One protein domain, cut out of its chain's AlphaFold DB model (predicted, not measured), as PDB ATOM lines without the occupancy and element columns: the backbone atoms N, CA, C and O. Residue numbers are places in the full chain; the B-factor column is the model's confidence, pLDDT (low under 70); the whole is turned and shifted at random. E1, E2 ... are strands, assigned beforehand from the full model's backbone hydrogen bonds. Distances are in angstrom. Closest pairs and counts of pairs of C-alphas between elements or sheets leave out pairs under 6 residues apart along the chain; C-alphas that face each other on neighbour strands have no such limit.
ATOM      1  N   ALA A 108     -38.490  42.849 -17.509       83.69
ATOM      2  CA  ALA A 108     -38.430  43.883 -18.536       83.69
ATOM      3  C   ALA A 108     -36.994  44.023 -19.071       83.69
ATOM      4  O   ALA A 108     -36.051  44.283 -18.315       83.69
ATOM      5  N   LEU A 109     -36.818  43.880 -20.386       84.25
ATOM      6  CA  LEU A 109     -35.539  44.038 -21.082       84.25
ATOM      7  C   LEU A 109     -35.320  45.507 -21.447       84.25
ATOM      8  O   LEU A 109     -35.301  45.909 -22.607       84.25
ATOM      9  N   VAL A 110     -35.182  46.315 -20.405       75.06
ATOM     10  CA  VAL A 110     -34.964  47.760 -20.488       75.06
ATOM     11  C   VAL A 110     -33.523  48.091 -20.118       75.06
ATOM     12  O   VAL A 110     -32.961  47.417 -19.246       75.06
ATOM     13  N   PRO A 111     -32.898  49.112 -20.730       67.06
ATOM     14  CA  PRO A 111     -31.615  49.618 -20.263       67.06
ATOM     15  C   PRO A 111     -31.677  49.898 -18.759       67.06
ATOM     16  O   PRO A 111     -32.632  50.483 -18.257       67.06
ATOM     17  N   PHE A 112     -30.677  49.414 -18.037       61.56
ATOM     18  CA  PHE A 112     -30.580  49.552 -16.591       61.56
ATOM     19  C   PHE A 112     -29.191  50.028 -16.280       61.56
ATOM     20  O   PHE A 112     -28.212  49.439 -16.750       61.56
ATOM     21  N   GLN A 113     -29.123  51.083 -15.488       56.12
ATOM     22  CA  GLN A 113     -27.881  51.474 -14.865       56.12
ATOM     23  C   GLN A 113     -27.972  51.132 -13.387       56.12
ATOM     24  O   GLN A 113     -28.906  51.523 -12.685       56.12
ATOM     25  N   GLU A 114     -27.000  50.347 -12.943       57.34
ATOM     26  CA  GLU A 114     -26.758  50.144 -11.530       57.34
ATOM     27  C   GLU A 114     -26.171  51.449 -10.990       57.34
ATOM     28  O   GLU A 114     -25.100  51.879 -11.426       57.34
ATOM     29  N   GLU A 115     -26.871  52.122 -10.071       51.81
ATOM     30  CA  GLU A 115     -26.200  53.148  -9.284       51.81
ATOM     31  C   GLU A 115     -25.139  52.442  -8.450       51.81
ATOM     32  O   GLU A 115     -25.460  51.736  -7.492       51.81
ATOM     33  N   GLN A 116     -23.864  52.667  -8.767       41.44
ATOM     34  CA  GLN A 116     -22.804  52.436  -7.798       41.44
ATOM     35  C   GLN A 116     -22.973  53.446  -6.664       41.44
ATOM     36  O   GLN A 116     -22.279  54.460  -6.585       41.44
ATOM     37  N   LYS A 117     -23.897  53.172  -5.741       43.19
ATOM     38  CA  LYS A 117     -23.791  53.739  -4.406       43.19
ATOM     39  C   LYS A 117     -22.584  53.070  -3.773       43.19
ATOM     40  O   LYS A 117     -22.673  51.973  -3.231       43.19
ATOM     41  N   ILE A 129     -31.791  52.072 -11.622       48.62
ATOM     42  CA  ILE A 129     -32.500  53.081 -12.387       48.62
ATOM     43  C   ILE A 129     -32.996  52.408 -13.665       48.62
ATOM     44  O   ILE A 129     -32.195  52.026 -14.525       48.62
ATOM     45  N   VAL A 130     -34.314  52.268 -13.802       53.09
ATOM     46  CA  VAL A 130     -34.935  52.004 -15.106       53.09
ATOM     47  C   VAL A 130     -35.211  53.365 -15.723       53.09
ATOM     48  O   VAL A 130     -36.281  53.947 -15.567       53.09
ATOM     49  N   GLU A 131     -34.192  53.921 -16.368       56.97
ATOM     50  CA  GLU A 131     -34.310  55.183 -17.083       56.97
ATOM     51  C   GLU A 131     -34.553  54.917 -18.563       56.97
ATOM     52  O   GLU A 131     -33.637  54.640 -19.333       56.97
ATOM     53  N   GLY A 132     -35.823  54.992 -18.960       59.16
ATOM     54  CA  GLY A 132     -36.230  55.006 -20.358       59.16
ATOM     55  C   GLY A 132     -36.596  56.420 -20.788       59.16
ATOM     56  O   GLY A 132     -37.713  56.873 -20.541       59.16
ATOM     57  N   LEU A 133     -35.675  57.128 -21.445       63.38
ATOM     58  CA  LEU A 133     -36.074  58.215 -22.340       63.38
ATOM     59  C   LEU A 133     -36.776  57.583 -23.539       63.38
ATOM     60  O   LEU A 133     -36.241  56.661 -24.153       63.38
ATOM     61  N   THR A 134     -37.958  58.083 -23.888       67.00
ATOM     62  CA  THR A 134     -38.639  57.687 -25.120       67.00
ATOM     63  C   THR A 134     -37.743  58.030 -26.317       67.00
ATOM     64  O   THR A 134     -37.560  59.208 -26.628       67.00
ATOM     65  N   THR A 135     -37.155  57.025 -26.971       70.19
ATOM     66  CA  THR A 135     -36.271  57.203 -28.143       70.19
ATOM     67  C   THR A 135     -37.032  57.222 -29.468       70.19
ATOM     68  O   THR A 135     -36.498  57.675 -30.474       70.19
ATOM     69  N   SER A 136     -38.273  56.738 -29.463       77.00
ATOM     70  CA  SER A 136     -39.176  56.673 -30.610       77.00
ATOM     71  C   SER A 136     -40.596  56.942 -30.139       77.00
ATOM     72  O   SER A 136     -40.965  56.549 -29.036       77.00
ATOM     73  N   GLU A 137     -41.402  57.560 -30.991       80.81
ATOM     74  CA  GLU A 137     -42.831  57.771 -30.759       80.81
ATOM     75  C   GLU A 137     -43.606  56.470 -30.509       80.81
ATOM     76  O   GLU A 137     -44.600  56.459 -29.779       80.81
ATOM     77  N   ARG A 138     -43.132  55.368 -31.100       85.81
ATOM     78  CA  ARG A 138     -43.723  54.030 -30.990       85.81
ATOM     79  C   ARG A 138     -42.617  52.995 -30.766       85.81
ATOM     80  O   ARG A 138     -42.198  52.329 -31.711       85.81
ATOM     81  N   PRO A 139     -42.076  52.891 -29.543       84.69
ATOM     82  CA  PRO A 139     -41.051  51.908 -29.241       84.69
ATOM     83  C   PRO A 139     -41.673  50.512 -29.109       84.69
ATOM     84  O   PRO A 139     -42.851  50.359 -28.776       84.69
ATOM     85  N   THR A 140     -40.846  49.490 -29.316       88.00
ATOM     86  CA  THR A 140     -41.164  48.116 -28.921       88.00
ATOM     87  C   THR A 140     -40.587  47.859 -27.535       88.00
ATOM     88  O   THR A 140     -39.382  47.996 -27.316       88.00
ATOM     89  N   PHE A 141     -41.447  47.480 -26.598       86.69
ATOM     90  CA  PHE A 141     -41.075  47.082 -25.250       86.69
ATOM     91  C   PHE A 141     -40.801  45.582 -25.213       86.69
ATOM     92  O   PHE A 141     -41.648  44.783 -25.607       86.69
ATOM     93  N   TRP A 142     -39.626  45.201 -24.725       88.88
ATOM     94  CA  TRP A 142     -39.179  43.812 -24.710       88.88
ATOM     95  C   TRP A 142     -39.256  43.225 -23.305       88.88
ATOM     96  O   TRP A 142     -38.816  43.853 -22.342       88.88
ATOM     97  N   PHE A 143     -39.780  42.007 -23.189       88.62
ATOM     98  CA  PHE A 143     -39.937  41.302 -21.919       88.62
ATOM     99  C   PHE A 143     -39.542  39.842 -22.066       88.62
ATOM    100  O   PHE A 143     -39.917  39.197 -23.039       88.62
ATOM    101  N   TYR A 144     -38.842  39.300 -21.074       89.69
ATOM    102  CA  TYR A 144     -38.765  37.858 -20.881       89.69
ATOM    103  C   TYR A 144     -39.985  37.396 -20.086       89.69
ATOM    104  O   TYR A 144     -40.167  37.822 -18.943       89.69
ATOM    105  N   VAL A 145     -40.799  36.525 -20.683       89.50
ATOM    106  CA  VAL A 145     -42.027  35.977 -20.099       89.50
ATOM    107  C   VAL A 145     -41.817  34.491 -19.801       89.50
ATOM    108  O   VAL A 145     -41.660  33.707 -20.738       89.50
ATOM    109  N   PRO A 146     -41.812  34.080 -18.519       87.31
ATOM    110  CA  PRO A 146     -41.583  32.689 -18.133       87.31
ATOM    111  C   PRO A 146     -42.850  31.821 -18.131       87.31
ATOM    112  O   PRO A 146     -42.758  30.627 -17.866       87.31
ATOM    113  N   TYR A 147     -44.017  32.407 -18.396       87.06
ATOM    114  CA  TYR A 147     -45.315  31.737 -18.315       87.06
ATOM    115  C   TYR A 147     -45.805  31.319 -19.696       87.06
ATOM    116  O   TYR A 147     -45.553  32.016 -20.682       87.06
ATOM    117  N   THR A 148     -46.505  30.186 -19.757       87.44
ATOM    118  CA  THR A 148     -47.057  29.650 -21.001       87.44
ATOM    119  C   THR A 148     -48.563  29.853 -21.091       87.44
ATOM    120  O   THR A 148     -49.241  30.053 -20.084       87.44
ATOM    121  N   GLN A 149     -49.094  29.762 -22.309       85.12
ATOM    122  CA  GLN A 149     -50.533  29.781 -22.606       85.12
ATOM    123  C   GLN A 149     -51.373  28.754 -21.817       85.12
ATOM    124  O   GLN A 149     -52.589  28.892 -21.747       85.12
ATOM    125  N   ASP A 150     -50.738  27.735 -21.227       78.75
ATOM    126  CA  ASP A 150     -51.410  26.698 -20.435       78.75
ATOM    127  C   ASP A 150     -51.878  27.213 -19.066       78.75
ATOM    128  O   ASP A 150     -52.702  26.565 -18.417       78.75
ATOM    129  N   LEU A 151     -51.413  28.396 -18.637       74.75
ATOM    130  CA  LEU A 151     -52.081  29.160 -17.585       74.75
ATOM    131  C   LEU A 151     -53.406  29.712 -18.142       74.75
ATOM    132  O   LEU A 151     -53.555  30.894 -18.447       74.75
ATOM    133  N   SER A 152     -54.383  28.817 -18.272       55.91
ATOM    134  CA  SER A 152     -55.702  29.032 -18.880       55.91
ATOM    135  C   SER A 152     -56.582  30.065 -18.162       55.91
ATOM    136  O   SER A 152     -57.654  30.407 -18.656       55.91
ATOM    137  N   THR A 153     -56.140  30.582 -17.013       57.31
ATOM    138  CA  THR A 153     -56.869  31.539 -16.172       57.31
ATOM    139  C   THR A 153     -56.189  32.901 -16.022       57.31
ATOM    140  O   THR A 153     -56.814  33.815 -15.483       57.31
ATOM    141  N   SER A 154     -54.948  33.082 -16.486       60.56
ATOM    142  CA  SER A 154     -54.236  34.358 -16.336       60.56
ATOM    143  C   SER A 154     -54.401  35.231 -17.577       60.56
ATOM    144  O   SER A 154     -53.808  34.964 -18.625       60.56
ATOM    145  N   ASN A 155     -55.181  36.307 -17.443       70.06
ATOM    146  CA  ASN A 155     -55.168  37.410 -18.398       70.06
ATOM    147  C   ASN A 155     -53.886  38.212 -18.173       70.06
ATOM    148  O   ASN A 155     -53.863  39.142 -17.370       70.06
ATOM    149  N   ALA A 156     -52.817  37.829 -18.867       79.88
ATOM    150  CA  ALA A 156     -51.611  38.635 -18.896       79.88
ATOM    151  C   ALA A 156     -51.948  40.007 -19.491       79.88
ATOM    152  O   ALA A 156     -52.552  40.103 -20.559       79.88
ATOM    153  N   GLU A 157     -51.563  41.073 -18.805       86.62
ATOM    154  CA  GLU A 157     -51.863  42.439 -19.203       86.62
ATOM    155  C   GLU A 157     -50.582  43.257 -19.250       86.62
ATOM    156  O   GLU A 157     -49.776  43.253 -18.322       86.62
ATOM    157  N   PHE A 158     -50.392  43.984 -20.341       87.56
ATOM    158  CA  PHE A 158     -49.361  44.997 -20.441       87.56
ATOM    159  C   PHE A 158     -49.939  46.346 -20.033       87.56
ATOM    160  O   PHE A 158     -50.934  46.780 -20.612       87.56
ATOM    161  N   SER A 159     -49.295  47.017 -19.078       85.62
ATOM    162  CA  SER A 159     -49.603  48.395 -18.700       85.62
ATOM    163  C   SER A 159     -48.386  49.299 -18.886       85.62
ATOM    164  O   SER A 159     -47.255  48.963 -18.512       85.62
ATOM    165  N   LEU A 160     -48.647  50.467 -19.463       83.25
ATOM    166  CA  LEU A 160     -47.717  51.560 -19.654       83.25
ATOM    167  C   LEU A 160     -48.234  52.783 -18.903       83.25
ATOM    168  O   LEU A 160     -49.301  53.303 -19.234       83.25
ATOM    169  N   GLN A 161     -47.454  53.255 -17.940       78.75
ATOM    170  CA  GLN A 161     -47.784  54.400 -17.099       78.75
ATOM    171  C   GLN A 161     -46.860  55.578 -17.369       78.75
ATOM    172  O   GLN A 161     -45.672  55.385 -17.651       78.75
ATOM    173  N   ASP A 162     -47.413  56.787 -17.255       74.75
ATOM    174  CA  ASP A 162     -46.644  58.025 -17.286       74.75
ATOM    175  C   ASP A 162     -45.898  58.290 -15.965       74.75
ATOM    176  O   ASP A 162     -45.953  57.520 -15.004       74.75
ATOM    177  N   SER A 163     -45.169  59.406 -15.913       69.25
ATOM    178  CA  SER A 163     -44.422  59.832 -14.724       69.25
ATOM    179  C   SER A 163     -45.300  60.184 -13.517       69.25
ATOM    180  O   SER A 163     -44.773  60.309 -12.415       69.25
ATOM    181  N   GLU A 164     -46.603  60.374 -13.720       72.25
ATOM    182  CA  GLU A 164     -47.588  60.643 -12.669       72.25
ATOM    183  C   GLU A 164     -48.275  59.344 -12.201       72.25
ATOM    184  O   GLU A 164     -49.128  59.377 -11.317       72.25
ATOM    185  N   GLY A 165     -47.881  58.190 -12.758       70.88
ATOM    186  CA  GLY A 165     -48.457  56.881 -12.449       70.88
ATOM    187  C   GLY A 165     -49.798  56.626 -13.139       70.88
ATOM    188  O   GLY A 165     -50.500  55.679 -12.786       70.88
ATOM    189  N   LYS A 166     -50.177  57.455 -14.117       78.25
ATOM    190  CA  LYS A 166     -51.420  57.292 -14.867       78.25
ATOM    191  C   LYS A 166     -51.207  56.326 -16.024       78.25
ATOM    192  O   LYS A 166     -50.261  56.468 -16.796       78.25
ATOM    193  N   ASP A 167     -52.122  55.370 -16.181       79.88
ATOM    194  CA  ASP A 167     -52.116  54.454 -17.322       79.88
ATOM    195  C   ASP A 167     -52.329  55.224 -18.635       79.88
ATOM    196  O   ASP A 167     -53.370  55.845 -18.865       79.88
ATOM    197  N   VAL A 168     -51.330  55.164 -19.511       81.06
ATOM    198  CA  VAL A 168     -51.346  55.723 -20.870       81.06
ATOM    199  C   VAL A 168     -51.778  54.664 -21.879       81.06
ATOM    200  O   VAL A 168     -52.412  54.974 -22.886       81.06
ATOM    201  N   TYR A 169     -51.436  53.404 -21.618       86.00
ATOM    202  CA  TYR A 169     -51.854  52.276 -22.434       86.00
ATOM    203  C   TYR A 169     -51.957  51.024 -21.579       86.00
ATOM    204  O   TYR A 169     -51.089  50.758 -20.753       86.00
ATOM    205  N   ARG A 170     -53.012  50.248 -21.803       88.19
ATOM    206  CA  ARG A 170     -53.262  48.996 -21.104       88.19
ATOM    207  C   ARG A 170     -53.929  48.025 -22.070       88.19
ATOM    208  O   ARG A 170     -54.885  48.408 -22.744       88.19
ATOM    209  N   ASN A 171     -53.395  46.815 -22.199       86.81
ATOM    210  CA  ASN A 171     -53.948  45.815 -23.109       86.81
ATOM    211  C   ASN A 171     -53.619  44.386 -22.675       86.81
ATOM    212  O   ASN A 171     -52.523  44.117 -22.181       86.81
ATOM    213  N   ALA A 172     -54.544  43.465 -22.940       88.38
ATOM    214  CA  ALA A 172     -54.305  42.041 -22.773       88.38
ATOM    215  C   ALA A 172     -53.235  41.557 -23.763       88.38
ATOM    216  O   ALA A 172     -53.207  41.961 -24.930       88.38
ATOM    217  N   ILE A 173     -52.357  40.677 -23.294       87.06
ATOM    218  CA  ILE A 173     -51.319  40.036 -24.095       87.06
ATOM    219  C   ILE A 173     -51.501  38.522 -24.056       87.06
ATOM    220  O   ILE A 173     -51.825  37.937 -23.025       87.06
ATOM    221  N   ALA A 174     -51.275  37.874 -25.195       86.69
ATOM    222  CA  ALA A 174     -51.240  36.422 -25.248       86.69
ATOM    223  C   ALA A 174     -49.915  35.915 -24.666       86.69
ATOM    224  O   ALA A 174     -48.840  36.409 -25.027       86.69
ATOM    225  N   LEU A 175     -49.988  34.915 -23.789       87.94
ATOM    226  CA  LEU A 175     -48.799  34.227 -23.304       87.94
ATOM    227  C   LEU A 175     -48.212  33.333 -24.406       87.94
ATOM    228  O   LEU A 175     -48.962  32.727 -25.176       87.94
ATOM    229  N   PRO A 176     -46.877  33.232 -24.505       88.88
ATOM    230  CA  PRO A 176     -46.237  32.383 -25.499       88.88
ATOM    231  C   PRO A 176     -46.454  30.887 -25.188       88.88
ATOM    232  O   PRO A 176     -46.709  30.516 -24.046       88.88
ATOM    233  N   PRO A 177     -46.282  29.976 -26.162       89.25
ATOM    234  CA  PRO A 177     -46.360  28.532 -25.912       89.25
ATOM    235  C   PRO A 177     -45.195  28.006 -25.058       89.25
ATOM    236  O   PRO A 177     -45.255  26.900 -24.530       89.25
ATOM    237  N   LYS A 178     -44.099  28.771 -24.957       91.25
ATOM    238  CA  LYS A 178     -42.891  28.443 -24.189       91.25
ATOM    239  C   LYS A 178     -42.302  29.712 -23.562       91.25
ATOM    240  O   LYS A 178     -42.443  30.779 -24.171       91.25
ATOM    241  N   PRO A 179     -41.579  29.603 -22.430       91.50
ATOM    242  CA  PRO A 179     -40.813  30.711 -21.867       91.50
ATOM    243  C   PRO A 179     -39.943  31.377 -22.936       91.50
ATOM    244  O   PRO A 179     -39.128  30.713 -23.581       91.50
ATOM    245  N   SER A 180     -40.158  32.667 -23.188       92.69
ATOM    246  CA  SER A 180     -39.524  33.358 -24.316       92.69
ATOM    247  C   SER A 180     -39.493  34.872 -24.141       92.69
ATOM    248  O   SER A 180     -40.085  35.435 -23.219       92.69
ATOM    249  N   VAL A 181     -38.756  35.534 -25.033       92.94
ATOM    250  CA  VAL A 181     -38.735  36.992 -25.132       92.94
ATOM    251  C   VAL A 181     -39.829  37.442 -26.093       92.94
ATOM    252  O   VAL A 181     -39.847  37.013 -27.246       92.94
ATOM    253  N   ILE A 182     -40.703  38.332 -25.630       91.12
ATOM    254  CA  ILE A 182     -41.763  38.943 -26.433       91.12
ATOM    255  C   ILE A 182     -41.520  40.444 -26.602       91.12
ATOM    256  O   ILE A 182     -40.912  41.089 -25.743       91.12
ATOM    257  N   GLY A 183     -42.014  40.990 -27.712       91.00
ATOM    258  CA  GLY A 183     -42.008  42.418 -28.011       91.00
ATOM    259  C   GLY A 183     -43.434  42.955 -28.091       91.00
ATOM    260  O   GLY A 183     -44.270  42.387 -28.788       91.00
ATOM    261  N   ILE A 184     -43.707  44.056 -27.394       88.94
ATOM    262  CA  ILE A 184     -45.012  44.720 -27.362       88.94
ATOM    263  C   ILE A 184     -44.831  46.129 -27.917       88.94
ATOM    264  O   ILE A 184     -44.060  46.915 -27.372       88.94
ATOM    265  N   SER A 185     -45.524  46.452 -29.007       89.00
ATOM    266  CA  SER A 185     -45.470  47.781 -29.632       89.00
ATOM    267  C   SER A 185     -46.798  48.505 -29.451       89.00
ATOM    268  O   SER A 185     -47.850  47.869 -29.410       89.00
ATOM    269  N   LEU A 186     -46.757  49.836 -29.361       86.31
ATOM    270  CA  LEU A 186     -47.979  50.633 -29.281       86.31
ATOM    271  C   LEU A 186     -48.707  50.642 -30.633       86.31
ATOM    272  O   LEU A 186     -48.092  51.021 -31.636       86.31
ATOM    273  N   PRO A 187     -49.998  50.278 -30.676       86.31
ATOM    274  CA  PRO A 187     -50.775  50.288 -31.908       86.31
ATOM    275  C   PRO A 187     -51.006  51.723 -32.402       86.31
ATOM    276  O   PRO A 187     -50.990  52.678 -31.623       86.31
ATOM    277  N   GLU A 188     -51.220  51.887 -33.708       85.44
ATOM    278  CA  GLU A 188     -51.307  53.207 -34.355       85.44
ATOM    279  C   GLU A 188     -52.469  54.072 -33.848       85.44
ATOM    280  O   GLU A 188     -52.382  55.298 -33.859       85.44
ATOM    281  N   ASN A 189     -53.526  53.438 -33.341       84.31
ATOM    282  CA  ASN A 189     -54.710  54.096 -32.791       84.31
ATOM    283  C   ASN A 189     -54.498  54.713 -31.396       84.31
ATOM    284  O   ASN A 189     -55.372  55.430 -30.917       84.31
ATOM    285  N   ARG A 198     -39.243  61.756 -20.100       61.94
ATOM    286  CA  ARG A 198     -39.109  60.742 -19.044       61.94
ATOM    287  C   ARG A 198     -40.502  60.281 -18.638       61.94
ATOM    288  O   ARG A 198     -41.138  60.946 -17.827       61.94
ATOM    289  N   HIS A 199     -41.004  59.219 -19.258       54.62
ATOM    290  CA  HIS A 199     -42.437  58.926 -19.185       54.62
ATOM    291  C   HIS A 199     -42.810  57.462 -19.001       54.62
ATOM    292  O   HIS A 199     -43.989  57.188 -19.096       54.62
ATOM    293  N   LEU A 200     -41.892  56.512 -18.812       59.81
ATOM    294  CA  LEU A 200     -42.274  55.115 -19.040       59.81
ATOM    295  C   LEU A 200     -41.914  54.230 -17.855       59.81
ATOM    296  O   LEU A 200     -40.805  53.703 -17.774       59.81
ATOM    297  N   GLN A 201     -42.886  54.040 -16.964       60.38
ATOM    298  CA  GLN A 201     -42.944  52.834 -16.150       60.38
ATOM    299  C   GLN A 201     -43.769  51.804 -16.925       60.38
ATOM    300  O   GLN A 201     -44.963  51.985 -17.152       60.38
ATOM    301  N   ASN A 202     -43.115  50.746 -17.400       65.38
ATOM    302  CA  ASN A 202     -43.756  49.665 -18.137       65.38
ATOM    303  C   ASN A 202     -43.769  48.387 -17.297       65.38
ATOM    304  O   ASN A 202     -42.793  48.045 -16.630       65.38
ATOM    305  N   SER A 203     -44.884  47.664 -17.322       64.69
ATOM    306  CA  SER A 203     -45.019  46.417 -16.575       64.69
ATOM    307  C   SER A 203     -45.946  45.441 -17.286       64.69
ATOM    308  O   SER A 203     -46.867  45.843 -17.994       64.69
ATOM    309  N   ILE A 204     -45.679  44.153 -17.094       62.06
ATOM    310  CA  ILE A 204     -46.640  43.091 -17.375       62.06
ATOM    311  C   ILE A 204     -47.188  42.621 -16.023       62.06
ATOM    312  O   ILE A 204     -46.417  42.403 -15.084       62.06
ATOM    313  N   ILE A 205     -48.509  42.506 -15.934       66.06
ATOM    314  CA  ILE A 205     -49.262  42.004 -14.783       66.06
ATOM    315  C   ILE A 205     -49.866  40.656 -15.186       66.06
ATOM    316  O   ILE A 205     -50.325  40.508 -16.319       66.06
ATOM    317  N   LEU A 206     -49.817  39.676 -14.283       53.22
ATOM    318  CA  LEU A 206     -50.297  38.306 -14.486       53.22
ATOM    319  C   LEU A 206     -51.306  37.908 -13.409       53.22
ATOM    320  O   LEU A 206     -51.154  38.374 -12.253       53.22
TER     321      LEU A 206
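Overview. This is residues 108 to 117, 129 to 189 and 198 to 206 of the 206 residues of an uncharacterized protein of Nostoc sp. 'Peltigera membranacea cyanobiont' N6 (UniProt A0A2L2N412). With little regular structure, this is a loose pair of small antiparallel sheets partly face to face, E3 - E2 - E5 in one layer and the ribbon E1 - E4 in the other. The 80 printed residues include five named strands, E1 to E5 in chain order, holding 28 residues: all strand. The whole is only just compact, close to loose, with a radius of gyration of the C-alphas of 13.7 A and spans of 39 by 35 by 20 A.

Along the chain. E2 is residues 157 to 161, E3 167 to 172, E5 201 to 205. E1, residues 140 to 145, begins with C-alpha 140 at (-41.164, 48.116, -28.921) and measures 15.0 A from first to last C-alpha; E4, residues 180 to 185, measures 16.5 A and ends with C-alpha 185 at (-45.470, 47.781, -29.632).

Arrangement. Inner strand E2 forms a hairpin with E3 (N 158 to O 171, 2.8 A) and pairs with E5 (N 157 to O 205, 2.8 A). E1 pairs with E4 (N 143 to O 182, 2.9 A). E1 and E5 are near each other, with 7 C-alpha pairs within 10 A.

Size, cuts and confidence. Cuts leave C-alpha gaps of 11.8 A (117 to 129) and 21.8 A (189 to 198). E1 to E2 is a long link. In 26 residues, among them 198 to 206, pLDDT is under 70.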